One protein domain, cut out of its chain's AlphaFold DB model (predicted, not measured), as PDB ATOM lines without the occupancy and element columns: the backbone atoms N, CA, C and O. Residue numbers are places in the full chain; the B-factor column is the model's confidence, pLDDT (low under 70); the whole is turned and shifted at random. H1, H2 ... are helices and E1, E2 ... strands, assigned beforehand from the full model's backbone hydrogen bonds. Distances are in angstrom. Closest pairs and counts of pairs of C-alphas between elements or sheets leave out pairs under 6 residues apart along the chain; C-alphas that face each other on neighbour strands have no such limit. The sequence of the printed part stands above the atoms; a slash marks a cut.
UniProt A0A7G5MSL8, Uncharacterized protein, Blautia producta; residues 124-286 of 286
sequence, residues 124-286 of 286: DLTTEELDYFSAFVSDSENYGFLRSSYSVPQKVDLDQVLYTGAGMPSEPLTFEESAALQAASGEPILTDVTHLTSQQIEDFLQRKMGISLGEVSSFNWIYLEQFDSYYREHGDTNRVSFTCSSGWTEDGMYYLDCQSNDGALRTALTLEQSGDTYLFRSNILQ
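Overview. This is residues 124 to 286 of the 286 residues of an uncharacterized protein of Blautia producta (UniProt A0A7G5MSL8). The domain is an elongated body of two lobes: at one end a strongly twisted four-stranded sheet, E4 to E7, curls round H1, and at the other a three-stranded sheet, E1, E3 and E2, has H4 over one face. H5 bridges the two lobes, running from the end of E1 to E7, and the short helices H2 and H3 sit with loops in the middle. The printed part has 163 residues with five named helices and seven named strands, in the order H1 H2 H3 H4 E1 H5 E2 E3 E4 E5 E6 E7; the sheets, E4 - E5 - E6 - E7 and E1 - E3 - E2, are both antiparallel and the class is mixed, helices and strands. It is compact by its radius of gyration of the C-alphas, 16.9 A, and spans 53 by 31 by 24 A.

Arrangement. The larger sheet is a meander, each strand the antiparallel neighbour of the one before: E4 (residues 242 to 250), E5 (253 to 260), E6 (266 to 274) and E7 (277 to 285). Its successive strands form hairpins, with N 248 and O 255 at 3.0 A, N 256 and O 269 at 2.9 A, and N 270 and O 282 at 2.8 A. E4 bends by 70 degrees at residue 245 and E7 by 59 degrees at residue 281. H1 (residues 127 to 138) is on one face of this sheet, in two layers, a helix on one face of a sheet; the C-alphas of Ser 134 and Thr 243 are the closest of H1 and E4, at 4.7 A. H2 (residues 143 to 146) only grazes the sheet, its closest C-alphas to E7 being Leu 146 and Asn 283, 6.2 A apart. H2 touches H3 (residues 158 to 161), with the C-alphas of Gly 144 and Val 161 closest at 3.9 A. H5 (residues 198 to 209) is on the larger sheet at a height over the sheet of 9.8 A, over none of its strands; the C-alphas of Met 209 and Leu 279 are its closest to E7, at 4.7 A. With residues 198 to 201 H5 only grazes the smaller sheet, E1 (192 to 197), E3 (229 to 234) and E2 (222 to 224). There N 194 and O 232 are 2.9 A apart, and N 222 and O 231 of the hairpin E2 and E3 are 3.0 A apart. E1, H5 and E2 make a split strand-helix-strand unit, two strands running the same way with E3 between them, and its crossover is right-handed. H4 (residues 175 to 185) is on one face of this sheet, again in two layers, over E3 and E2 at a height over the sheet of 9.4 A. It runs slantwise to the strands, at 56 degrees to E2 on the local plane; the C-alphas of Leu 181 and Leu 224 are the closest of H4 and E2, at 7.4 A. H1 and H4 are apart. In H1, H4 and H5 every O i to N i+4 pair is within hydrogen-bond range; H2 and H3 are too short for such a pair.

Along the chain. H1 begins at C-alpha 127, (38.616, -68.133, -7.259), and is 16.3 A long. H4 ends at C-alpha 185, (23.670, -23.446, -15.016), and measures 15.3 A; H5 measures 15.8 A. E4, E5, E6 and E7 measure 22.3, 21.9, 24.9 and 22.9 A, and E7 ends at C-alpha 285, (35.214, -51.696, -22.543). E1 and E3 measure 16.8 and 16.3 A.

Size, cuts and confidence. The two C-alphas farthest apart, those of Asp 124 and Ala 183, are 53.6 A apart. The printed part has no cut and ends at the chain's last residue, 286. The links H2 to H3, H3 to H4 and H5 to E2 are long. The mean pLDDT of the printed part is 96.8, and no printed residue is under 70.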
ATOM      1  N   ASP A 124      47.897 -67.115 -12.790       98.25
ATOM      2  CA  ASP A 124      46.442 -66.969 -12.833       98.25
ATOM      3  C   ASP A 124      45.874 -66.745 -11.422       98.25
ATOM      4  O   ASP A 124      46.363 -67.300 -10.428       98.25
ATOM      5  N   LEU A 125      44.844 -65.905 -11.332       98.31
ATOM      6  CA  LEU A 125      44.182 -65.602 -10.068       98.31
ATOM      7  C   LEU A 125      43.316 -66.779  -9.613       98.31
ATOM      8  O   LEU A 125      42.655 -67.433 -10.424       98.31
ATOM      9  N   THR A 126      43.303 -67.047  -8.307       98.50
ATOM     10  CA  THR A 126      42.419 -68.066  -7.728       98.50
ATOM     11  C   THR A 126      40.975 -67.572  -7.673       98.50
ATOM     12  O   THR A 126      40.700 -66.376  -7.782       98.50
ATOM     13  N   THR A 127      40.030 -68.486  -7.453       98.50
ATOM     14  CA  THR A 127      38.616 -68.133  -7.259       98.50
ATOM     15  C   THR A 127      38.430 -67.141  -6.110       98.50
ATOM     16  O   THR A 127      37.686 -66.179  -6.249       98.50
ATOM     17  N   GLU A 128      39.139 -67.324  -4.995       98.50
ATOM     18  CA  GLU A 128      39.052 -66.433  -3.834       98.50
ATOM     19  C   GLU A 128      39.576 -65.023  -4.146       98.50
ATOM     20  O   GLU A 128      39.011 -64.035  -3.675       98.50
ATOM     21  N   GLU A 129      40.635 -64.911  -4.955       98.38
ATOM     22  CA  GLU A 129      41.143 -63.619  -5.429       98.38
ATOM     23  C   GLU A 129      40.144 -62.947  -6.380       98.38
ATOM     24  O   GLU A 129      39.894 -61.748  -6.265       98.38
ATOM     25  N   LEU A 130      39.530 -63.707  -7.289       98.75
ATOM     26  CA  LEU A 130      38.504 -63.200  -8.204       98.75
ATOM     27  C   LEU A 130      37.244 -62.732  -7.461       98.75
ATOM     28  O   LEU A 130      36.688 -61.686  -7.803       98.75
ATOM     29  N   ASP A 131      36.821 -63.443  -6.415       98.62
ATOM     30  CA  ASP A 131      35.718 -63.030  -5.541       98.62
ATOM     31  C   ASP A 131      36.062 -61.735  -4.792       98.62
ATOM     32  O   ASP A 131      35.250 -60.804  -4.738       98.62
ATOM     33  N   TYR A 132      37.289 -61.638  -4.266       98.44
ATOM     34  CA  TYR A 132      37.795 -60.409  -3.659       98.44
ATOM     35  C   TYR A 132      37.762 -59.244  -4.651       98.44
ATOM     36  O   TYR A 132      37.225 -58.184  -4.327       98.44
ATOM     37  N   PHE A 133      38.281 -59.431  -5.869       98.62
ATOM     38  CA  PHE A 133      38.295 -58.373  -6.874       98.62
ATOM     39  C   PHE A 133      36.892 -57.998  -7.328       98.62
ATOM     40  O   PHE A 133      36.621 -56.810  -7.463       98.62
ATOM     41  N   SER A 134      35.979 -58.959  -7.473       98.69
ATOM     42  CA  SER A 134      34.569 -58.699  -7.790       98.69
ATOM     43  C   SER A 134      33.916 -57.789  -6.748       98.69
ATOM     44  O   SER A 134      33.236 -56.820  -7.097       98.69
ATOM     45  N   ALA A 135      34.166 -58.049  -5.459       98.50
ATOM     46  CA  ALA A 135      33.706 -57.190  -4.373       98.50
ATOM     47  C   ALA A 135      34.404 -55.820  -4.393       98.50
ATOM     48  O   ALA A 135      33.733 -54.794  -4.298       98.50
ATOM     49  N   PHE A 136      35.728 -55.798  -4.573       98.31
ATOM     50  CA  PHE A 136      36.531 -54.578  -4.637       98.31
ATOM     51  C   PHE A 136      36.055 -53.646  -5.750       98.31
ATOM     52  O   PHE A 136      35.790 -52.477  -5.483       98.31
ATOM     53  N   VAL A 137      35.903 -54.132  -6.984       98.25
ATOM     54  CA  VAL A 137      35.481 -53.289  -8.112       98.25
ATOM     55  C   VAL A 137      34.010 -52.888  -8.025       98.25
ATOM     56  O   VAL A 137      33.633 -51.877  -8.596       98.25
ATOM     57  N   SER A 138      33.178 -53.646  -7.309       98.12
ATOM     58  CA  SER A 138      31.757 -53.326  -7.103       98.12
ATOM     59  C   SER A 138      31.504 -52.358  -5.946       98.12
ATOM     60  O   SER A 138      30.361 -51.930  -5.742       98.12
ATOM     61  N   ASP A 139      32.536 -52.032  -5.168       97.88
ATOM     62  CA  ASP A 139      32.444 -51.078  -4.072       97.88
ATOM     63  C   ASP A 139      32.023 -49.685  -4.569       97.88
ATOM     64  O   ASP A 139      32.318 -49.294  -5.704       97.88
ATOM     65  N   SER A 140      31.337 -48.922  -3.711       96.31
ATOM     66  CA  SER A 140      30.876 -47.563  -4.018       96.31
ATOM     67  C   SER A 140      31.984 -46.611  -4.466       96.31
ATOM     68  O   SER A 140      31.695 -45.693  -5.229       96.31
ATOM     69  N   GLU A 141      33.226 -46.824  -4.028       97.19
ATOM     70  CA  GLU A 141      34.366 -46.009  -4.451       97.19
ATOM     71  C   GLU A 141      34.938 -46.405  -5.819       97.19
ATOM     72  O   GLU A 141      35.718 -45.646  -6.392       97.19
ATOM     73  N   ASN A 142      34.613 -47.599  -6.329       98.25
ATOM     74  CA  ASN A 142      35.392 -48.237  -7.392       98.25
ATOM     75  C   ASN A 142      34.599 -48.547  -8.669       98.25
ATOM     76  O   ASN A 142      35.169 -48.487  -9.759       98.25
ATOM     77  N   TYR A 143      33.299 -48.845  -8.577       98.00
ATOM     78  CA  TYR A 143      32.526 -49.315  -9.740       98.00
ATOM     79  C   TYR A 143      32.536 -48.328 -10.914       98.00
ATOM     80  O   TYR A 143      32.492 -48.731 -12.079       98.00
ATOM     81  N   GLY A 144      32.627 -47.029 -10.615       97.81
ATOM     82  CA  GLY A 144      32.668 -45.968 -11.611       97.81
ATOM     83  C   GLY A 144      33.894 -46.048 -12.529       97.81
ATOM     84  O   GLY A 144      33.802 -45.674 -13.696       97.81
ATOM     85  N   PHE A 145      35.019 -46.621 -12.077       98.38
ATOM     86  CA  PHE A 145      36.183 -46.845 -12.944       98.38
ATOM     87  C   PHE A 145      35.890 -47.853 -14.056       98.38
ATOM     88  O   PHE A 145      36.417 -47.710 -15.154       98.38
ATOM     89  N   LEU A 146      35.023 -48.839 -13.814       98.38
ATOM     90  CA  LEU A 146      34.667 -49.847 -14.816       98.38
ATOM     91  C   LEU A 146      33.574 -49.353 -15.779       98.38
ATOM     92  O   LEU A 146      33.336 -49.968 -16.816       98.38
ATOM     93  N   ARG A 147      32.932 -48.220 -15.470       96.62
ATOM     94  CA  ARG A 147      31.992 -47.507 -16.354       96.62
ATOM     95  C   ARG A 147      32.694 -46.637 -17.402       96.62
ATOM     96  O   ARG A 147      32.050 -46.183 -18.344       96.62
ATOM     97  N   SER A 148      33.991 -46.404 -17.229       96.31
ATOM     98  CA  SER A 148      34.824 -45.535 -18.055       96.31
ATOM     99  C   SER A 148      35.807 -46.370 -18.877       96.31
ATOM    100  O   SER A 148      36.408 -47.303 -18.348       96.31
ATOM    101  N   SER A 149      35.987 -46.048 -20.161       97.50
ATOM    102  CA  SER A 149      36.993 -46.695 -21.018       97.50
ATOM    103  C   SER A 149      38.215 -45.791 -21.165       97.50
ATOM    104  O   SER A 149      38.109 -44.701 -21.726       97.50
ATOM    105  N   TYR A 150      39.376 -46.221 -20.675       98.44
ATOM    106  CA  TYR A 150      40.617 -45.448 -20.689       98.44
ATOM    107  C   TYR A 150      41.848 -46.357 -20.713       98.44
ATOM    108  O   TYR A 150      41.938 -47.352 -19.998       98.44
ATOM    109  N   SER A 151      42.835 -45.983 -21.530       98.19
ATOM    110  CA  SER A 151      44.095 -46.725 -21.673       98.19
ATOM    111  C   SER A 151      45.207 -46.245 -20.735       98.19
ATOM    112  O   SER A 151      46.233 -46.904 -20.630       98.19
ATOM    113  N   VAL A 152      45.047 -45.062 -20.138       98.44
ATOM    114  CA  VAL A 152      45.963 -44.460 -19.155       98.44
ATOM    115  C   VAL A 152      45.143 -43.635 -18.159       98.44
ATOM    116  O   VAL A 152      44.087 -43.126 -18.559       98.44
ATOM    117  N   PRO A 153      45.614 -43.434 -16.916       98.38
ATOM    118  CA  PRO A 153      44.842 -42.754 -15.878       98.38
ATOM    119  C   PRO A 153      44.303 -41.372 -16.269       98.38
ATOM    120  O   PRO A 153      43.145 -41.065 -16.017       98.38
ATOM    121  N   GLN A 154      45.092 -40.564 -16.978       98.44
ATOM    122  CA  GLN A 154      44.738 -39.194 -17.384       98.44
ATOM    123  C   GLN A 154      43.538 -39.116 -18.348       98.44
ATOM    124  O   GLN A 154      42.977 -38.043 -18.574       98.44
ATOM    125  N   LYS A 155      43.148 -40.243 -18.955       98.31
ATOM    126  CA  LYS A 155      42.017 -40.337 -19.891       98.31
ATOM    127  C   LYS A 155      40.735 -40.861 -19.248       98.31
ATOM    128  O   LYS A 155      39.777 -41.121 -19.967       98.31
ATOM    129  N   VAL A 156      40.724 -41.060 -17.932       98.19
ATOM    130  CA  VAL A 156      39.529 -41.509 -17.221       98.19
ATOM    131  C   VAL A 156      38.391 -40.493 -17.367       98.19
ATOM    132  O   VAL A 156      38.584 -39.293 -17.192       98.19
ATOM    133  N   ASP A 157      37.193 -40.982 -17.673       97.56
ATOM    134  CA  ASP A 157      35.960 -40.204 -17.603       97.56
ATOM    135  C   ASP A 157      35.500 -40.034 -16.143       97.56
ATOM    136  O   ASP A 157      34.885 -40.929 -15.549       97.56
ATOM    137  N   LEU A 158      35.802 -38.871 -15.559       97.94
ATOM    138  CA  LEU A 158      35.373 -38.534 -14.201       97.94
ATOM    139  C   LEU A 158      33.869 -38.302 -14.074       97.94
ATOM    140  O   LEU A 158      33.346 -38.468 -12.972       97.94
ATOM    141  N   ASP A 159      33.156 -37.993 -15.163       96.81
ATOM    142  CA  ASP A 159      31.698 -37.890 -15.122       96.81
ATOM    143  C   ASP A 159      31.074 -39.249 -14.771       96.81
ATOM    144  O   ASP A 159      30.075 -39.297 -14.056       96.81
ATOM    145  N   GLN A 160      31.686 -40.360 -15.203       96.12
ATOM    146  CA  GLN A 160      31.271 -41.708 -14.800       96.12
ATOM    147  C   GLN A 160      31.773 -42.094 -13.410       96.12
ATOM    148  O   GLN A 160      31.005 -42.653 -12.623       96.12
ATOM    149  N   VAL A 161      33.047 -41.824 -13.107       97.94
ATOM    150  CA  VAL A 161      33.668 -42.255 -11.842       97.94
ATOM    151  C   VAL A 161      33.017 -41.575 -10.643       97.94
ATOM    152  O   VAL A 161      32.689 -42.235  -9.660       97.94
ATOM    153  N   LEU A 162      32.799 -40.265 -10.737       97.81
ATOM    154  CA  LEU A 162      32.309 -39.443  -9.636       97.81
ATOM    155  C   LEU A 162      30.788 -39.286  -9.639       97.81
ATOM    156  O   LEU A 162      30.273 -38.591  -8.773       97.81
ATOM    157  N   TYR A 163      30.061 -39.922 -10.566       96.44
ATOM    158  CA  TYR A 163      28.625 -39.705 -10.789       96.44
ATOM    159  C   TYR A 163      27.803 -39.661  -9.494       96.44
ATOM    160  O   TYR A 163      27.056 -38.719  -9.267       96.44
ATOM    161  N   THR A 164      27.992 -40.650  -8.612       95.12
ATOM    162  CA  THR A 164      27.330 -40.731  -7.295       95.12
ATOM    163  C   THR A 164      28.266 -40.376  -6.132       95.12
ATOM    164  O   THR A 164      28.134 -40.928  -5.041       95.12
ATOM    165  N   GLY A 165      29.288 -39.559  -6.375       96.50
ATOM    166  CA  GLY A 165      30.259 -39.101  -5.379       96.50
ATOM    167  C   GLY A 165      31.385 -40.088  -5.047       96.50
ATOM    168  O   GLY A 165      32.187 -39.801  -4.167       96.50
ATOM    169  N   ALA A 166      31.455 -41.247  -5.716       96.94
ATOM    170  CA  ALA A 166      32.478 -42.281  -5.494       96.94
ATOM    171  C   ALA A 166      32.686 -42.654  -4.007       96.94
ATOM    172  O   ALA A 166      33.815 -42.786  -3.537       96.94
ATOM    173  N   GLY A 167      31.590 -42.776  -3.250       96.00
ATOM    174  CA  GLY A 167      31.612 -43.135  -1.826       96.00
ATOM    175  C   GLY A 167      32.088 -42.027  -0.879       96.00
ATOM    176  O   GLY A 167      32.096 -42.233   0.334       96.00
ATOM    177  N   MET A 168      32.457 -40.852  -1.395       97.31
ATOM    178  CA  MET A 168      32.858 -39.719  -0.567       97.31
ATOM    179  C   MET A 168      31.647 -39.080   0.125       97.31
ATOM    180  O   MET A 168      30.560 -39.018  -0.455       97.31
ATOM    181  N   PRO A 169      31.814 -38.588   1.365       93.12
ATOM    182  CA  PRO A 169      30.746 -37.891   2.062       93.12
ATOM    183  C   PRO A 169      30.425 -36.563   1.369       93.12
ATOM    184  O   PRO A 169      31.327 -35.816   0.983       93.12
ATOM    185  N   SER A 170      29.133 -36.263   1.269       88.94
ATOM    186  CA  SER A 170      28.597 -34.989   0.798       88.94
ATOM    187  C   SER A 170      27.455 -34.584   1.716       88.94
ATOM    188  O   SER A 170      26.604 -35.408   2.055       88.94
ATOM    189  N   GLU A 171      27.424 -33.314   2.097       90.94
ATOM    190  CA  GLU A 171      26.278 -32.733   2.791       90.94
ATOM    191  C   GLU A 171      25.193 -32.343   1.771       90.94
ATOM    192  O   GLU A 171      25.437 -32.377   0.563       90.94
ATOM    193  N   PRO A 172      23.970 -32.006   2.201       92.12
ATOM    194  CA  PRO A 172      23.002 -31.345   1.334       92.12
ATOM    195  C   PRO A 172      23.478 -29.942   0.938       92.12
ATOM    196  O   PRO A 172      24.121 -29.260   1.735       92.12
ATOM    197  N   LEU A 173      23.093 -29.477  -0.256       94.81
ATOM    198  CA  LEU A 173      23.400 -28.114  -0.690       94.81
ATOM    199  C   LEU A 173      22.824 -27.075   0.272       94.81
ATOM    200  O   LEU A 173      21.654 -27.129   0.671       94.81
ATOM    201  N   THR A 174      23.622 -26.057   0.564       96.25
ATOM    202  CA  THR A 174      23.124 -24.842   1.200       96.25
ATOM    203  C   THR A 174      22.263 -24.028   0.228       96.25
ATOM    204  O   THR A 174      22.290 -24.205  -0.996       96.25
ATOM    205  N   PHE A 175      21.489 -23.080   0.769       96.25
ATOM    206  CA  PHE A 175      20.728 -22.135  -0.054       96.25
ATOM    207  C   PHE A 175      21.643 -21.313  -0.975       96.25
ATOM    208  O   PHE A 175      21.293 -21.060  -2.125       96.25
ATOM    209  N   GLU A 176      22.818 -20.917  -0.478       97.31
ATOM    210  CA  GLU A 176      23.780 -20.116  -1.234       97.31
ATOM    211  C   GLU A 176      24.378 -20.906  -2.403       97.31
ATOM    212  O   GLU A 176      24.413 -20.402  -3.526       97.31
ATOM    213  N   GLU A 177      24.767 -22.163  -2.172       97.12
ATOM    214  CA  GLU A 177      25.248 -23.056  -3.231       97.12
ATOM    215  C   GLU A 177      24.172 -23.327  -4.276       97.12
ATOM    216  O   GLU A 177      24.439 -23.231  -5.469       97.12
ATOM    217  N   SER A 178      22.940 -23.597  -3.839       96.44
ATOM    218  CA  SER A 178      21.811 -23.837  -4.745       96.44
ATOM    219  C   SER A 178      21.546 -22.625  -5.646       96.44
ATOM    220  O   SER A 178      21.358 -22.770  -6.854       96.44
ATOM    221  N   ALA A 179      21.563 -21.415  -5.076       96.94
ATOM    222  CA  ALA A 179      21.367 -20.179  -5.827       96.94
ATOM    223  C   ALA A 179      22.522 -19.908  -6.806       96.94
ATOM    224  O   ALA A 179      22.285 -19.519  -7.951       96.94
ATOM    225  N   ALA A 180      23.765 -20.130  -6.380       98.00
ATOM    226  CA  ALA A 180      24.940 -19.957  -7.225       98.00
ATOM    227  C   ALA A 180      24.988 -20.975  -8.371       98.00
ATOM    228  O   ALA A 180      25.280 -20.600  -9.506       98.00
ATOM    229  N   LEU A 181      24.655 -22.238  -8.095       97.75
ATOM    230  CA  LEU A 181      24.590 -23.294  -9.098       97.75
ATOM    231  C   LEU A 181      23.505 -23.001 -10.135       97.75
ATOM    232  O   LEU A 181      23.799 -23.053 -11.323       97.75
ATOM    233  N   GLN A 182      22.301 -22.606  -9.709       97.25
ATOM    234  CA  GLN A 182      21.229 -22.184 -10.620       97.25
ATOM    235  C   GLN A 182      21.645 -20.980 -11.482       97.25
ATOM    236  O   GLN A 182      21.360 -20.928 -12.678       97.25
ATOM    237  N   ALA A 183      22.346 -20.006 -10.896       97.31
ATOM    238  CA  ALA A 183      22.856 -18.860 -11.643       97.31
ATOM    239  C   ALA A 183      23.934 -19.257 -12.668       97.31
ATOM    240  O   ALA A 183      24.009 -18.649 -13.736       97.31
ATOM    241  N   ALA A 184      24.760 -20.261 -12.355       96.88
ATOM    242  CA  ALA A 184      25.812 -20.760 -13.236       96.88
ATOM    243  C   ALA A 184      25.282 -21.686 -14.345       96.88
ATOM    244  O   ALA A 184      25.761 -21.602 -15.475       96.88
ATOM    245  N   SER A 185      24.302 -22.545 -14.043       95.00
ATOM    246  CA  SER A 185      23.670 -23.446 -15.016       95.00
ATOM    247  C   SER A 185      22.707 -22.711 -15.951       95.00
ATOM    248  O   SER A 185      22.507 -23.142 -17.084       95.00
ATOM    249  N   GLY A 186      22.111 -21.607 -15.487       94.38
ATOM    250  CA  GLY A 186      21.054 -20.888 -16.199       94.38
ATOM    251  C   GLY A 186      19.694 -21.593 -16.164       94.38
ATOM    252  O   GLY A 186      18.745 -21.100 -16.769       94.38
ATOM    253  N   GLU A 187      19.587 -22.710 -15.442       91.12
ATOM    254  CA  GLU A 187      18.412 -23.577 -15.378       91.12
ATOM    255  C   GLU A 187      18.050 -23.874 -13.916       91.12
ATOM    256  O   GLU A 187      18.933 -23.928 -13.049       91.12
ATOM    257  N   PRO A 188      16.760 -24.069 -13.593       92.62
ATOM    258  CA  PRO A 188      16.373 -24.490 -12.259       92.62
ATOM    259  C   PRO A 188      16.942 -25.876 -11.935       92.62
ATOM    260  O   PRO A 188      16.936 -26.756 -12.785       92.62
ATOM    261  N   ILE A 189      17.370 -26.075 -10.686       94.06
ATOM    262  CA  ILE A 189      17.738 -27.397 -10.168       94.06
ATOM    263  C   ILE A 189      16.438 -28.180  -9.965       94.06
ATOM    264  O   ILE A 189      15.558 -27.728  -9.225       94.06
ATOM    265  N   LEU A 190      16.296 -29.321 -10.637       93.81
ATOM    266  CA  LEU A 190      15.077 -30.137 -10.628       93.81
ATOM    267  C   LEU A 190      15.284 -31.519 -10.003       93.81
ATOM    268  O   LEU A 190      14.311 -32.161  -9.605       93.81
ATOM    269  N   THR A 191      16.528 -31.978  -9.944       94.50
ATOM    270  CA  THR A 191      16.933 -33.301  -9.471       94.50
ATOM    271  C   THR A 191      18.059 -33.201  -8.445       94.50
ATOM    272  O   THR A 191      18.430 -32.105  -8.015       94.50
ATOM    273  N   ASP A 192      18.543 -34.351  -7.978       93.44
ATOM    274  CA  ASP A 192      19.586 -34.399  -6.965       93.44
ATOM    275  C   ASP A 192      20.893 -33.816  -7.519       93.44
ATOM    276  O   ASP A 192      21.181 -33.868  -8.715       93.44
ATOM    277  N   VAL A 193      21.707 -33.242  -6.636       95.94
ATOM    278  CA  VAL A 193      23.018 -32.699  -6.996       95.94
ATOM    279  C   VAL A 193      24.078 -33.440  -6.209       95.94
ATOM    280  O   VAL A 193      24.075 -33.425  -4.978       95.94
ATOM    281  N   THR A 194      25.023 -34.051  -6.916       96.44
ATOM    282  CA  THR A 194      26.290 -34.461  -6.311       96.44
ATOM    283  C   THR A 194      27.261 -33.300  -6.370       96.44
ATOM    284  O   THR A 194      27.403 -32.654  -7.413       96.44
ATOM    285  N   HIS A 195      27.935 -33.044  -5.253       97.38
ATOM    286  CA  HIS A 195      29.017 -32.081  -5.204       97.38
ATOM    287  C   HIS A 195      30.203 -32.609  -4.413       97.38
ATOM    288  O   HIS A 195      30.051 -33.411  -3.493       97.38
ATOM    289  N   LEU A 196      31.392 -32.179  -4.820       98.25
ATOM    290  CA  LEU A 196      32.662 -32.568  -4.222       98.25
ATOM    291  C   LEU A 196      33.615 -31.380  -4.283       98.25
ATOM    292  O   LEU A 196      33.710 -30.705  -5.312       98.25
ATOM    293  N   THR A 197      34.350 -31.150  -3.202       98.19
ATOM    294  CA  THR A 197      35.417 -30.142  -3.190       98.19
ATOM    295  C   THR A 197      36.567 -30.558  -4.109       98.19
ATOM    296  O   THR A 197      36.798 -31.753  -4.329       98.19
ATOM    297  N   SER A 198      37.347 -29.592  -4.599       98.19
ATOM    298  CA  SER A 198      38.574 -29.881  -5.357       98.19
ATOM    299  C   SER A 198      39.516 -30.807  -4.582       98.19
ATOM    300  O   SER A 198      40.064 -31.741  -5.162       98.19
ATOM    301  N   GLN A 199      39.656 -30.601  -3.266       98.38
ATOM    302  CA  GLN A 199      40.513 -31.427  -2.411       98.38
ATOM    303  C   GLN A 199      40.018 -32.875  -2.302       98.38
ATOM    304  O   GLN A 199      40.825 -33.796  -2.362       98.38
ATOM    305  N   GLN A 200      38.703 -33.094  -2.182       98.62
ATOM    306  CA  GLN A 200      38.141 -34.450  -2.153       98.62
ATOM    307  C   GLN A 200      38.465 -35.214  -3.440       98.62
ATOM    308  O   GLN A 200      38.881 -36.371  -3.383       98.62
ATOM    309  N   ILE A 201      38.308 -34.560  -4.593       98.62
ATOM    310  CA  ILE A 201      38.618 -35.171  -5.888       98.62
ATOM    311  C   ILE A 201      40.126 -35.412  -6.022       98.62
ATOM    312  O   ILE A 201      40.530 -36.498  -6.432       98.62
ATOM    313  N   GLU A 202      40.960 -34.445  -5.638       98.69
ATOM    314  CA  GLU A 202      42.422 -34.567  -5.657       98.69
ATOM    315  C   GLU A 202      42.901 -35.760  -4.814       98.69
ATOM    316  O   GLU A 202      43.590 -36.643  -5.326       98.69
ATOM    317  N   ASP A 203      42.471 -35.849  -3.551       98.50
ATOM    318  CA  ASP A 203      42.838 -36.943  -2.644       98.50
ATOM    319  C   ASP A 203      42.362 -38.301  -3.178       98.50
ATOM    320  O   ASP A 203      43.061 -39.317  -3.074       98.50
ATOM    321  N   PHE A 204      41.166 -38.333  -3.770       98.56
ATOM    322  CA  PHE A 204      40.616 -39.529  -4.391       98.56
ATOM    323  C   PHE A 204      41.467 -39.991  -5.581       98.56
ATOM    324  O   PHE A 204      41.830 -41.167  -5.641       98.56
ATOM    325  N   LEU A 205      41.837 -39.089  -6.493       98.56
ATOM    326  CA  LEU A 205      42.643 -39.422  -7.672       98.56
ATOM    327  C   LEU A 205      44.069 -39.826  -7.305       98.56
ATOM    328  O   LEU A 205      44.575 -40.820  -7.834       98.56
ATOM    329  N   GLN A 206      44.693 -39.147  -6.344       98.19
ATOM    330  CA  GLN A 206      46.013 -39.534  -5.855       98.19
ATOM    331  C   GLN A 206      45.981 -40.943  -5.259       98.19
ATOM    332  O   GLN A 206      46.823 -41.779  -5.586       98.19
ATOM    333  N   ARG A 207      44.967 -41.245  -4.442       97.88
ATOM    334  CA  ARG A 207      44.830 -42.548  -3.781       97.88
ATOM    335  C   ARG A 207      44.447 -43.681  -4.731       97.88
ATOM    336  O   ARG A 207      44.900 -44.800  -4.523       97.88
ATOM    337  N   LYS A 208      43.587 -43.426  -5.721       98.38
ATOM    338  CA  LYS A 208      43.042 -44.464  -6.615       98.38
ATOM    339  C   LYS A 208      43.804 -44.608  -7.922       98.38
ATOM    340  O   LYS A 208      43.687 -45.645  -8.560       98.38
ATOM    341  N   MET A 209      44.546 -43.594  -8.351       98.25
ATOM    342  CA  MET A 209      45.195 -43.573  -9.665       98.25
ATOM    343  C   MET A 209      46.622 -43.021  -9.638       98.25
ATOM    344  O   MET A 209      47.358 -43.212 -10.605       98.25
ATOM    345  N   GLY A 210      47.038 -42.359  -8.555       98.00
ATOM    346  CA  GLY A 210      48.354 -41.727  -8.457       98.00
ATOM    347  C   GLY A 210      48.519 -40.514  -9.373       98.00
ATOM    348  O   GLY A 210      49.639 -40.241  -9.795       98.00
ATOM    349  N   ILE A 211      47.424 -39.825  -9.707       98.38
ATOM    350  CA  ILE A 211      47.423 -38.602 -10.526       98.38
ATOM    351  C   ILE A 211      46.729 -37.462  -9.784       98.38
ATOM    352  O   ILE A 211      45.941 -37.701  -8.870       98.38
ATOM    353  N   SER A 212      46.995 -36.237 -10.218       98.12
ATOM    354  CA  SER A 212      46.292 -35.027  -9.788       98.12
ATOM    355  C   SER A 212      45.088 -34.711 -10.678       98.12
ATOM    356  O   SER A 212      45.025 -35.116 -11.844       98.12
ATOM    357  N   LEU A 213      44.138 -33.928 -10.161       98.06
ATOM    358  CA  LEU A 213      42.964 -33.472 -10.913       98.06
ATOM    359  C   LEU A 213      43.357 -32.678 -12.167       98.06
ATOM    360  O   LEU A 213      42.737 -32.823 -13.219       98.06
ATOM    361  N   GLY A 214      44.429 -31.885 -12.085       97.44
ATOM    362  CA  GLY A 214      44.934 -31.092 -13.210       97.44
ATOM    363  C   GLY A 214      45.525 -31.912 -14.364       97.44
ATOM    364  O   GLY A 214      45.756 -31.361 -15.438       97.44
ATOM    365  N   GLU A 215      45.775 -33.209 -14.165       98.19
ATOM    366  CA  GLU A 215      46.282 -34.109 -15.208       98.19
ATOM    367  C   GLU A 215      45.170 -34.787 -16.015       98.19
ATOM    368  O   GLU A 215      45.450 -35.395 -17.052       98.19
ATOM    369  N   VAL A 216      43.915 -34.706 -15.565       97.31
ATOM    370  CA  VAL A 216      42.790 -35.343 -16.249       97.31
ATOM    371  C   VAL A 216      42.411 -34.550 -17.497       97.31
ATOM    372  O   VAL A 216      42.270 -33.330 -17.481       97.31
ATOM    373  N   SER A 217      42.240 -35.265 -18.606       92.69
ATOM    374  CA  SER A 217      42.009 -34.665 -19.925       92.69
ATOM    375  C   SER A 217      40.642 -33.996 -20.099       92.69
ATOM    376  O   SER A 217      40.528 -33.069 -20.901       92.69
ATOM    377  N   SER A 218      39.612 -34.439 -19.373       87.81
ATOM    378  CA  SER A 218      38.274 -33.848 -19.424       87.81
ATOM    379  C   SER A 218      37.492 -34.087 -18.137       87.81
ATOM    380  O   SER A 218      37.471 -35.209 -17.630       87.81
ATOM    381  N   PHE A 219      36.798 -33.055 -17.662       94.94
ATOM    382  CA  PHE A 219      35.861 -33.138 -16.546       94.94
ATOM    383  C   PHE A 219      34.792 -32.049 -16.701       94.94
ATOM    384  O   PHE A 219      35.134 -30.871 -16.784       94.94
ATOM    385  N   ASN A 220      33.514 -32.432 -16.797       94.12
ATOM    386  CA  ASN A 220      32.442 -31.530 -17.247       94.12
ATOM    387  C   ASN A 220      31.496 -31.060 -16.130       94.12
ATOM    388  O   ASN A 220      30.369 -30.645 -16.403       94.12
ATOM    389  N   TRP A 221      31.923 -31.129 -14.871       97.50
ATOM    390  CA  TRP A 221      31.125 -30.623 -13.755       97.50
ATOM    391  C   TRP A 221      31.212 -29.100 -13.679       97.50
ATOM    392  O   TRP A 221      32.223 -28.496 -14.042       97.50
ATOM    393  N   ILE A 222      30.152 -28.467 -13.177       97.88
ATOM    394  CA  ILE A 222      30.154 -27.021 -12.950       97.88
ATOM    395  C   ILE A 222      31.044 -26.747 -11.742       97.88
ATOM    396  O   ILE A 222      30.741 -27.200 -10.644       97.88
ATOM    397  N   TYR A 223      32.127 -25.998 -11.934       98.06
ATOM    398  CA  TYR A 223      32.985 -25.547 -10.840       98.06
ATOM    399  C   TYR A 223      32.546 -24.166 -10.344       98.06
ATOM    400  O   TYR A 223      32.482 -23.215 -11.127       98.06
ATOM    401  N   LEU A 224      32.270 -24.046  -9.044       98.31
ATOM    402  CA  LEU A 224      31.981 -22.769  -8.391       98.31
ATOM    403  C   LEU A 224      33.161 -22.372  -7.499       98.31
ATOM    404  O   LEU A 224      33.325 -22.887  -6.394       98.31
ATOM    405  N   GLU A 225      33.963 -21.414  -7.971       98.12
ATOM    406  CA  GLU A 225      35.197 -20.952  -7.311       98.12
ATOM    407  C   GLU A 225      34.967 -20.506  -5.856       98.12
ATOM    408  O   GLU A 225      35.796 -20.758  -4.989       98.12
ATOM    409  N   GLN A 226      33.819 -19.889  -5.559       98.06
ATOM    410  CA  GLN A 226      33.493 -19.403  -4.212       98.06
ATOM    411  C   GLN A 226      33.352 -20.512  -3.150       98.06
ATOM    412  O   GLN A 226      33.477 -20.221  -1.963       98.06
ATOM    413  N   PHE A 227      33.097 -21.754  -3.573       97.81
ATOM    414  CA  PHE A 227      32.943 -22.924  -2.703       97.81
ATOM    415  C   PHE A 227      34.058 -23.954  -2.908       97.81
ATOM    416  O   PHE A 227      34.047 -24.997  -2.259       97.81
ATOM    417  N   ASP A 228      34.984 -23.693  -3.836       98.06
ATOM    418  CA  ASP A 228      36.005 -24.640  -4.289       98.06
ATOM    419  C   ASP A 228      35.446 -26.053  -4.543       98.06
ATOM    420  O   ASP A 228      35.983 -27.062  -4.082       98.06
ATOM    421  N   SER A 229      34.310 -26.113  -5.239       98.19
ATOM    422  CA  SER A 229      33.542 -27.346  -5.403       98.19
ATOM    423  C   SER A 229      33.011 -27.511  -6.818       98.19
ATOM    424  O   SER A 229      32.677 -26.544  -7.509       98.19
ATOM    425  N   TYR A 230      32.944 -28.769  -7.237       98.25
ATOM    426  CA  TYR A 230      32.368 -29.219  -8.493       98.25
ATOM    427  C   TYR A 230      30.970 -29.763  -8.238       98.25
ATOM    428  O   TYR A 230      30.760 -30.478  -7.260       98.25
ATOM    429  N   TYR A 231      30.044 -29.476  -9.145       97.94
ATOM    430  CA  TYR A 231      28.633 -29.811  -9.020       97.94
ATOM    431  C   TYR A 231      28.133 -30.513 -10.280       97.94
ATOM    432  O   TYR A 231      28.421 -30.082 -11.405       97.94
ATOM    433  N   ARG A 232      27.321 -31.554 -10.091       96.00
ATOM    434  CA  ARG A 232      26.565 -32.186 -11.169       96.00
ATOM    435  C   ARG A 232      25.176 -32.586 -10.711       96.00
ATOM    436  O   ARG A 232      25.013 -33.320  -9.740       96.00
ATOM    437  N   GLU A 233      24.193 -32.109 -11.459       95.06
ATOM    438  CA  GLU A 233      22.803 -32.508 -11.307       95.06
ATOM    439  C   GLU A 233      22.559 -33.857 -12.006       95.06
ATOM    440  O   GLU A 233      23.009 -34.066 -13.139       95.06
ATOM    441  N   HIS A 234      21.869 -34.780 -11.336       92.50
ATOM    442  CA  HIS A 234      21.397 -36.043 -11.903       92.50
ATOM    443  C   HIS A 234      20.180 -36.581 -11.137       92.50
ATOM    444  O   HIS A 234      20.044 -36.407  -9.932       92.50
ATOM    445  N   GLY A 235      19.264 -37.230 -11.861       88.88
ATOM    446  CA  GLY A 235      18.036 -37.809 -11.293       88.88
ATOM    447  C   GLY A 235      17.972 -39.337 -11.346       88.88
ATOM    448  O   GLY A 235      16.958 -39.922 -10.970       88.88
ATOM    449  N   ASP A 236      19.010 -39.985 -11.863       91.88
ATOM    450  CA  ASP A 236      19.133 -41.434 -11.988       91.88
ATOM    451  C   ASP A 236      20.367 -41.936 -11.215       91.88
ATOM    452  O   ASP A 236      20.913 -41.264 -10.345       91.88
ATOM    453  N   THR A 237      20.803 -43.161 -11.496       90.12
ATOM    454  CA  THR A 237      22.059 -43.688 -10.967       90.12
ATOM    455  C   THR A 237      22.784 -44.462 -12.053       90.12
ATOM    456  O   THR A 237      22.156 -45.172 -12.838       90.12
ATOM    457  N   ASN A 238      24.114 -44.374 -12.078       93.69
ATOM    458  CA  ASN A 238      24.953 -45.235 -12.909       93.69
ATOM    459  C   ASN A 238      25.531 -46.430 -12.124       93.69
ATOM    460  O   ASN A 238      26.418 -47.124 -12.633       93.69
ATOM    461  N   ARG A 239      25.044 -46.678 -10.895       93.88
ATOM    462  CA  ARG A 239      25.550 -47.745 -10.030       93.88
ATOM    463  C   ARG A 239      25.299 -49.119 -10.630       93.88
ATOM    464  O   ARG A 239      24.173 -49.490 -10.944       93.88
ATOM    465  N   VAL A 240      26.366 -49.904 -10.705       94.94
ATOM    466  CA  VAL A 240      26.357 -51.273 -11.215       94.94
ATOM    467  C   VAL A 240      27.348 -52.112 -10.410       94.94
ATOM    468  O   VAL A 240      28.302 -51.585  -9.844       94.94
ATOM    469  N   SER A 241      27.106 -53.416 -10.337       96.88
ATOM    470  CA  SER A 241      28.042 -54.376  -9.754       96.88
ATOM    471  C   SER A 241      28.651 -55.233 -10.853       96.88
ATOM    472  O   SER A 241      27.989 -55.522 -11.855       96.88
ATOM    473  N   PHE A 242      29.898 -55.629 -10.645       98.31
ATOM    474  CA  PHE A 242      30.687 -56.422 -11.569       98.31
ATOM    475  C   PHE A 242      31.112 -57.740 -10.929       98.31
ATOM    476  O   PHE A 242      31.346 -57.826  -9.723       98.31
ATOM    477  N   THR A 243      31.260 -58.753 -11.770       98.56
ATOM    478  CA  THR A 243      31.893 -60.027 -11.438       98.56
ATOM    479  C   THR A 243      33.123 -60.183 -12.321       98.56
ATOM    480  O   THR A 243      33.017 -60.046 -13.540       98.56
ATOM    481  N   CYS A 244      34.278 -60.462 -11.726       98.50
ATOM    482  CA  CYS A 244      35.510 -60.766 -12.445       98.50
ATOM    483  C   CYS A 244      35.654 -62.284 -12.566       98.50
ATOM    484  O   CYS A 244      35.744 -62.989 -11.566       98.50
ATOM    485  N   SER A 245      35.605 -62.798 -13.796       97.38
ATOM    486  CA  SER A 245      35.548 -64.243 -14.076       97.38
ATOM    487  C   SER A 245      36.905 -64.864 -14.380       97.38
ATOM    488  O   SER A 245      37.056 -66.082 -14.315       97.38
ATOM    489  N   SER A 246      37.876 -64.037 -14.752       98.44
ATOM    490  CA  SER A 246      39.242 -64.452 -15.041       98.44
ATOM    491  C   SER A 246      40.202 -63.302 -14.800       98.44
ATOM    492  O   SER A 246      39.827 -62.130 -14.803       98.44
ATOM    493  N   GLY A 247      41.461 -63.657 -14.594       98.31
ATOM    494  CA  GLY A 247      42.535 -62.697 -14.500       98.31
ATOM    495  C   GLY A 247      43.849 -63.357 -14.135       98.31
ATOM    496  O   GLY A 247      43.893 -64.528 -13.753       98.31
ATOM    497  N   TRP A 248      44.920 -62.594 -14.259       98.50
ATOM    498  CA  TRP A 248      46.260 -63.013 -13.874       98.50
ATOM    499  C   TRP A 248      47.017 -61.845 -13.263       98.50
ATOM    500  O   TRP A 248      46.657 -60.679 -13.444       98.50
ATOM    501  N   THR A 249      48.082 -62.172 -12.548       97.94
ATOM    502  CA  THR A 249      49.016 -61.207 -11.988       97.94
ATOM    503  C   THR A 249      50.432 -61.475 -12.475       97.94
ATOM    504  O   THR A 249      50.797 -62.622 -12.736       97.94
ATOM    505  N   GLU A 250      51.193 -60.402 -12.661       96.56
ATOM    506  CA  GLU A 250      52.594 -60.409 -13.085       96.56
ATOM    507  C   GLU A 250      53.240 -59.100 -12.612       96.56
ATOM    508  O   GLU A 250      52.678 -58.028 -12.842       96.56
ATOM    509  N   ASP A 251      54.376 -59.182 -11.917       93.06
ATOM    510  CA  ASP A 251      55.155 -58.027 -11.437       93.06
ATOM    511  C   ASP A 251      54.331 -56.942 -10.700       93.06
ATOM    512  O   ASP A 251      54.499 -55.740 -10.913       93.06
ATOM    513  N   GLY A 252      53.403 -57.358  -9.829       93.94
ATOM    514  CA  GLY A 252      52.541 -56.448  -9.058       93.94
ATOM    515  C   GLY A 252      51.400 -55.811  -9.862       93.94
ATOM    516  O   GLY A 252      50.623 -55.023  -9.320       93.94
ATOM    517  N   MET A 253      51.255 -56.169 -11.137       98.12
ATOM    518  CA  MET A 253      50.115 -55.809 -11.975       98.12
ATOM    519  C   MET A 253      49.052 -56.903 -11.923       98.12
ATOM    520  O   MET A 253      49.368 -58.090 -11.843       98.12
ATOM    521  N   TYR A 254      47.786 -56.510 -12.007       98.56
ATOM    522  CA  TYR A 254      46.637 -57.408 -12.064       98.56
ATOM    523  C   TYR A 254      45.817 -57.082 -13.303       98.56
ATOM    524  O   TYR A 254      45.432 -55.932 -13.516       98.56
ATOM    525  N   TYR A 255      45.534 -58.104 -14.098       98.62
ATOM    526  CA  TYR A 255      44.764 -58.019 -15.330       98.62
ATOM    527  C   TYR A 255      43.497 -58.838 -15.138       98.62
ATOM    528  O   TYR A 255      43.581 -60.030 -14.851       98.62
ATOM    529  N   LEU A 256      42.336 -58.200 -15.240       98.81
ATOM    530  CA  LEU A 256      41.049 -58.774 -14.863       98.81
ATOM    531  C   LEU A 256      40.056 -58.636 -16.017       98.81
ATOM    532  O   LEU A 256      39.877 -57.539 -16.547       98.81
ATOM    533  N   ASP A 257      39.370 -59.724 -16.353       98.62
ATOM    534  CA  ASP A 257      38.181 -59.684 -17.200       98.62
ATOM    535  C   ASP A 257      36.948 -59.659 -16.300       98.62
ATOM    536  O   ASP A 257      36.647 -60.630 -15.592       98.62
ATOM    537  N   CYS A 258      36.226 -58.543 -16.325       98.56
ATOM    538  CA  CYS A 258      35.042 -58.338 -15.505       98.56
ATOM    539  C   CYS A 258      33.813 -58.067 -16.372       98.56
ATOM    540  O   CYS A 258      33.892 -57.522 -17.473       98.56
ATOM    541  N   GLN A 259      32.645 -58.451 -15.871       98.44
ATOM    542  CA  GLN A 259      31.364 -58.209 -16.522       98.44
ATOM    543  C   GLN A 259      30.379 -57.609 -15.525       98.44
ATOM    544  O   GLN A 259      30.336 -58.030 -14.370       98.44
ATOM    545  N   SER A 260      29.576 -56.636 -15.956       97.88
ATOM    546  CA  SER A 260      28.456 -56.159 -15.148       97.88
ATOM    547  C   SER A 260      27.423 -57.271 -14.957       97.88
ATOM    548  O   SER A 260      27.219 -58.109 -15.835       97.88
ATOM    549  N   ASN A 261      26.728 -57.277 -13.823       93.88
ATOM    550  CA  ASN A 261      25.785 -58.352 -13.491       93.88
ATOM    551  C   ASN A 261      24.588 -58.456 -14.456       93.88
ATOM    552  O   ASN A 261      23.991 -59.523 -14.583       93.88
ATOM    553  N   ASP A 262      24.234 -57.366 -15.138       92.50
ATOM    554  CA  ASP A 262      23.222 -57.347 -16.203       92.50
ATOM    555  C   ASP A 262      23.768 -57.804 -17.572       92.50
ATOM    556  O   ASP A 262      23.019 -57.925 -18.540       92.50
ATOM    557  N   GLY A 263      25.073 -58.065 -17.657       92.75
ATOM    558  CA  GLY A 263      25.782 -58.484 -18.857       92.75
ATOM    559  C   GLY A 263      26.078 -57.369 -19.860       92.75
ATOM    560  O   GLY A 263      26.698 -57.665 -20.883       92.75
ATOM    561  N   ALA A 264      25.660 -56.126 -19.592       94.38
ATOM    562  CA  ALA A 264      25.728 -55.008 -20.534       94.38
ATOM    563  C   ALA A 264      27.148 -54.471 -20.765       94.38
ATOM    564  O   ALA A 264      27.433 -53.945 -21.838       94.38
ATOM    565  N   LEU A 265      28.032 -54.596 -19.775       96.25
ATOM    566  CA  LEU A 265      29.418 -54.147 -19.837       96.25
ATOM    567  C   LEU A 265      30.350 -55.334 -19.648       96.25
ATOM    568  O   LEU A 265      30.204 -56.089 -18.691       96.25
ATOM    569  N   ARG A 266      31.333 -55.458 -20.535       97.88
ATOM    570  CA  ARG A 266      32.498 -56.330 -20.379       97.88
ATOM    571  C   ARG A 266      33.736 -55.464 -20.388       97.88
ATOM    572  O   ARG A 266      33.819 -54.535 -21.189       97.88
ATOM    573  N   THR A 267      34.655 -55.724 -19.475       98.19
ATOM    574  CA  THR A 267      35.792 -54.846 -19.249       98.19
ATOM    575  C   THR A 267      37.072 -55.649 -19.071       98.19
ATOM    576  O   THR A 267      37.075 -56.678 -18.401       98.19
ATOM    577  N   ALA A 268      38.154 -55.165 -19.677       98.56
ATOM    578  CA  ALA A 268      39.517 -55.585 -19.376       98.56
ATOM    579  C   ALA A 268      40.156 -54.520 -18.480       98.56
ATOM    580  O   ALA A 268      40.521 -53.435 -18.946       98.56
ATOM    581  N   LEU A 269      40.231 -54.815 -17.186       98.81
ATOM    582  CA  LEU A 269      40.727 -53.929 -16.141       98.81
ATOM    583  C   LEU A 269      42.197 -54.231 -15.841       98.81
ATOM    584  O   LEU A 269      42.604 -55.388 -15.753       98.81
ATOM    585  N   THR A 270      42.987 -53.181 -15.632       98.88
ATOM    586  CA  THR A 270      44.369 -53.285 -15.165       98.88
ATOM    587  C   THR A 270      44.556 -52.481 -13.890       98.88
ATOM    588  O   THR A 270      44.311 -51.268 -13.860       98.88
ATOM    589  N   LEU A 271      45.023 -53.164 -12.851       98.81
ATOM    590  CA  LEU A 271      45.360 -52.596 -11.554       98.81
ATOM    591  C   LEU A 271      46.856 -52.766 -11.279       98.81
ATOM    592  O   LEU A 271      47.467 -53.730 -11.728       98.81
ATOM    593  N   GLU A 272      47.425 -51.852 -10.507       98.56
ATOM    594  CA  GLU A 272      48.778 -51.961  -9.953       98.56
ATOM    595  C   GLU A 272      48.696 -52.025  -8.431       98.56
ATOM    596  O   GLU A 272      48.010 -51.208  -7.814       98.56
ATOM    597  N   GLN A 273      49.392 -52.974  -7.817       96.75
ATOM    598  CA  GLN A 273      49.486 -53.066  -6.368       96.75
ATOM    599  C   GLN A 273      50.291 -51.892  -5.802       96.75
ATOM    600  O   GLN A 273      51.422 -51.634  -6.202       96.75
ATOM    601  N   SER A 274      49.720 -51.201  -4.819       95.00
ATOM    602  CA  SER A 274      50.357 -50.084  -4.126       95.00
ATOM    603  C   SER A 274      50.096 -50.197  -2.626       95.00
ATOM    604  O   SER A 274      49.067 -49.748  -2.117       95.00
ATOM    605  N   GLY A 275      51.042 -50.803  -1.902       91.69
ATOM    606  CA  GLY A 275      50.874 -51.128  -0.484       91.69
ATOM    607  C   GLY A 275      49.737 -52.133  -0.282       91.69
ATOM    608  O   GLY A 275      49.717 -53.179  -0.927       91.69
ATOM    609  N   ASP A 276      48.778 -51.790   0.577       90.19
ATOM    610  CA  ASP A 276      47.604 -52.626   0.879       90.19
ATOM    611  C   ASP A 276      46.403 -52.336  -0.048       90.19
ATOM    612  O   ASP A 276      45.277 -52.756   0.223       90.19
ATOM    613  N   THR A 277      46.606 -51.562  -1.119       93.06
ATOM    614  CA  THR A 277      45.549 -51.184  -2.063       93.06
ATOM    615  C   THR A 277      46.018 -51.268  -3.515       93.06
ATOM    616  O   THR A 277      47.112 -51.756  -3.801       93.06
ATOM    617  N   TYR A 278      45.170 -50.808  -4.435       98.00
ATOM    618  CA  TYR A 278      45.389 -50.880  -5.871       98.00
ATOM    619  C   TYR A 278      45.185 -49.523  -6.537       98.00
ATOM    620  O   TYR A 278      44.250 -48.791  -6.204       98.00
ATOM    621  N   LEU A 279      46.032 -49.231  -7.520       98.69
ATOM    622  CA  LEU A 279      45.884 -48.098  -8.420       98.69
ATOM    623  C   LEU A 279      45.246 -48.560  -9.732       98.69
ATOM    624  O   LEU A 279      45.708 -49.511 -10.359       98.69
ATOM    625  N   PHE A 280      44.202 -47.863 -10.167       98.75
ATOM    626  CA  PHE A 280      43.555 -48.070 -11.456       98.75
ATOM    627  C   PHE A 280      44.441 -47.512 -12.571       98.75
ATOM    628  O   PHE A 280      44.691 -46.306 -12.637       98.75
ATOM    629  N   ARG A 281      44.935 -48.389 -13.454       98.75
ATOM    630  CA  ARG A 281      45.845 -48.009 -14.548       98.75
ATOM    631  C   ARG A 281      45.144 -47.906 -15.894       98.75
ATOM    632  O   ARG A 281      45.386 -46.954 -16.634       98.75
ATOM    633  N   SER A 282      44.238 -48.835 -16.182       98.75
ATOM    634  CA  SER A 282      43.400 -48.798 -17.382       98.75
ATOM    635  C   SER A 282      42.140 -49.633 -17.214       98.75
ATOM    636  O   SER A 282      42.127 -50.592 -16.449       98.75
ATOM    637  N   ASN A 283      41.108 -49.311 -17.985       98.69
ATOM    638  CA  ASN A 283      39.930 -50.149 -18.166       98.69
ATOM    639  C   ASN A 283      39.468 -50.041 -19.619       98.69
ATOM    640  O   ASN A 283      39.214 -48.938 -20.092       98.69
ATOM    641  N   ILE A 284      39.361 -51.157 -20.334       98.44
ATOM    642  CA  ILE A 284      38.911 -51.172 -21.731       98.44
ATOM    643  C   ILE A 284      37.551 -51.855 -21.803       98.44
ATOM    644  O   ILE A 284      37.442 -53.037 -21.485       98.44
ATOM    645  N   LEU A 285      36.525 -51.118 -22.232       96.50
ATOM    646  CA  LEU A 285      35.214 -51.696 -22.543       96.50
ATOM    647  C   LEU A 285      35.305 -52.531 -23.832       96.50
ATOM    648  O   LEU A 285      35.858 -52.054 -24.826       96.50
ATOM    649  N   GLN A 286      34.784 -53.759 -23.792       90.25
ATOM    650  CA  GLN A 286      34.841 -54.757 -24.869       90.25
ATOM    651  C   GLN A 286      33.541 -54.847 -25.673       90.25
ATOM    652  O   GLN A 286      32.453 -54.701 -25.070       90.25
TER     653      GLN A 286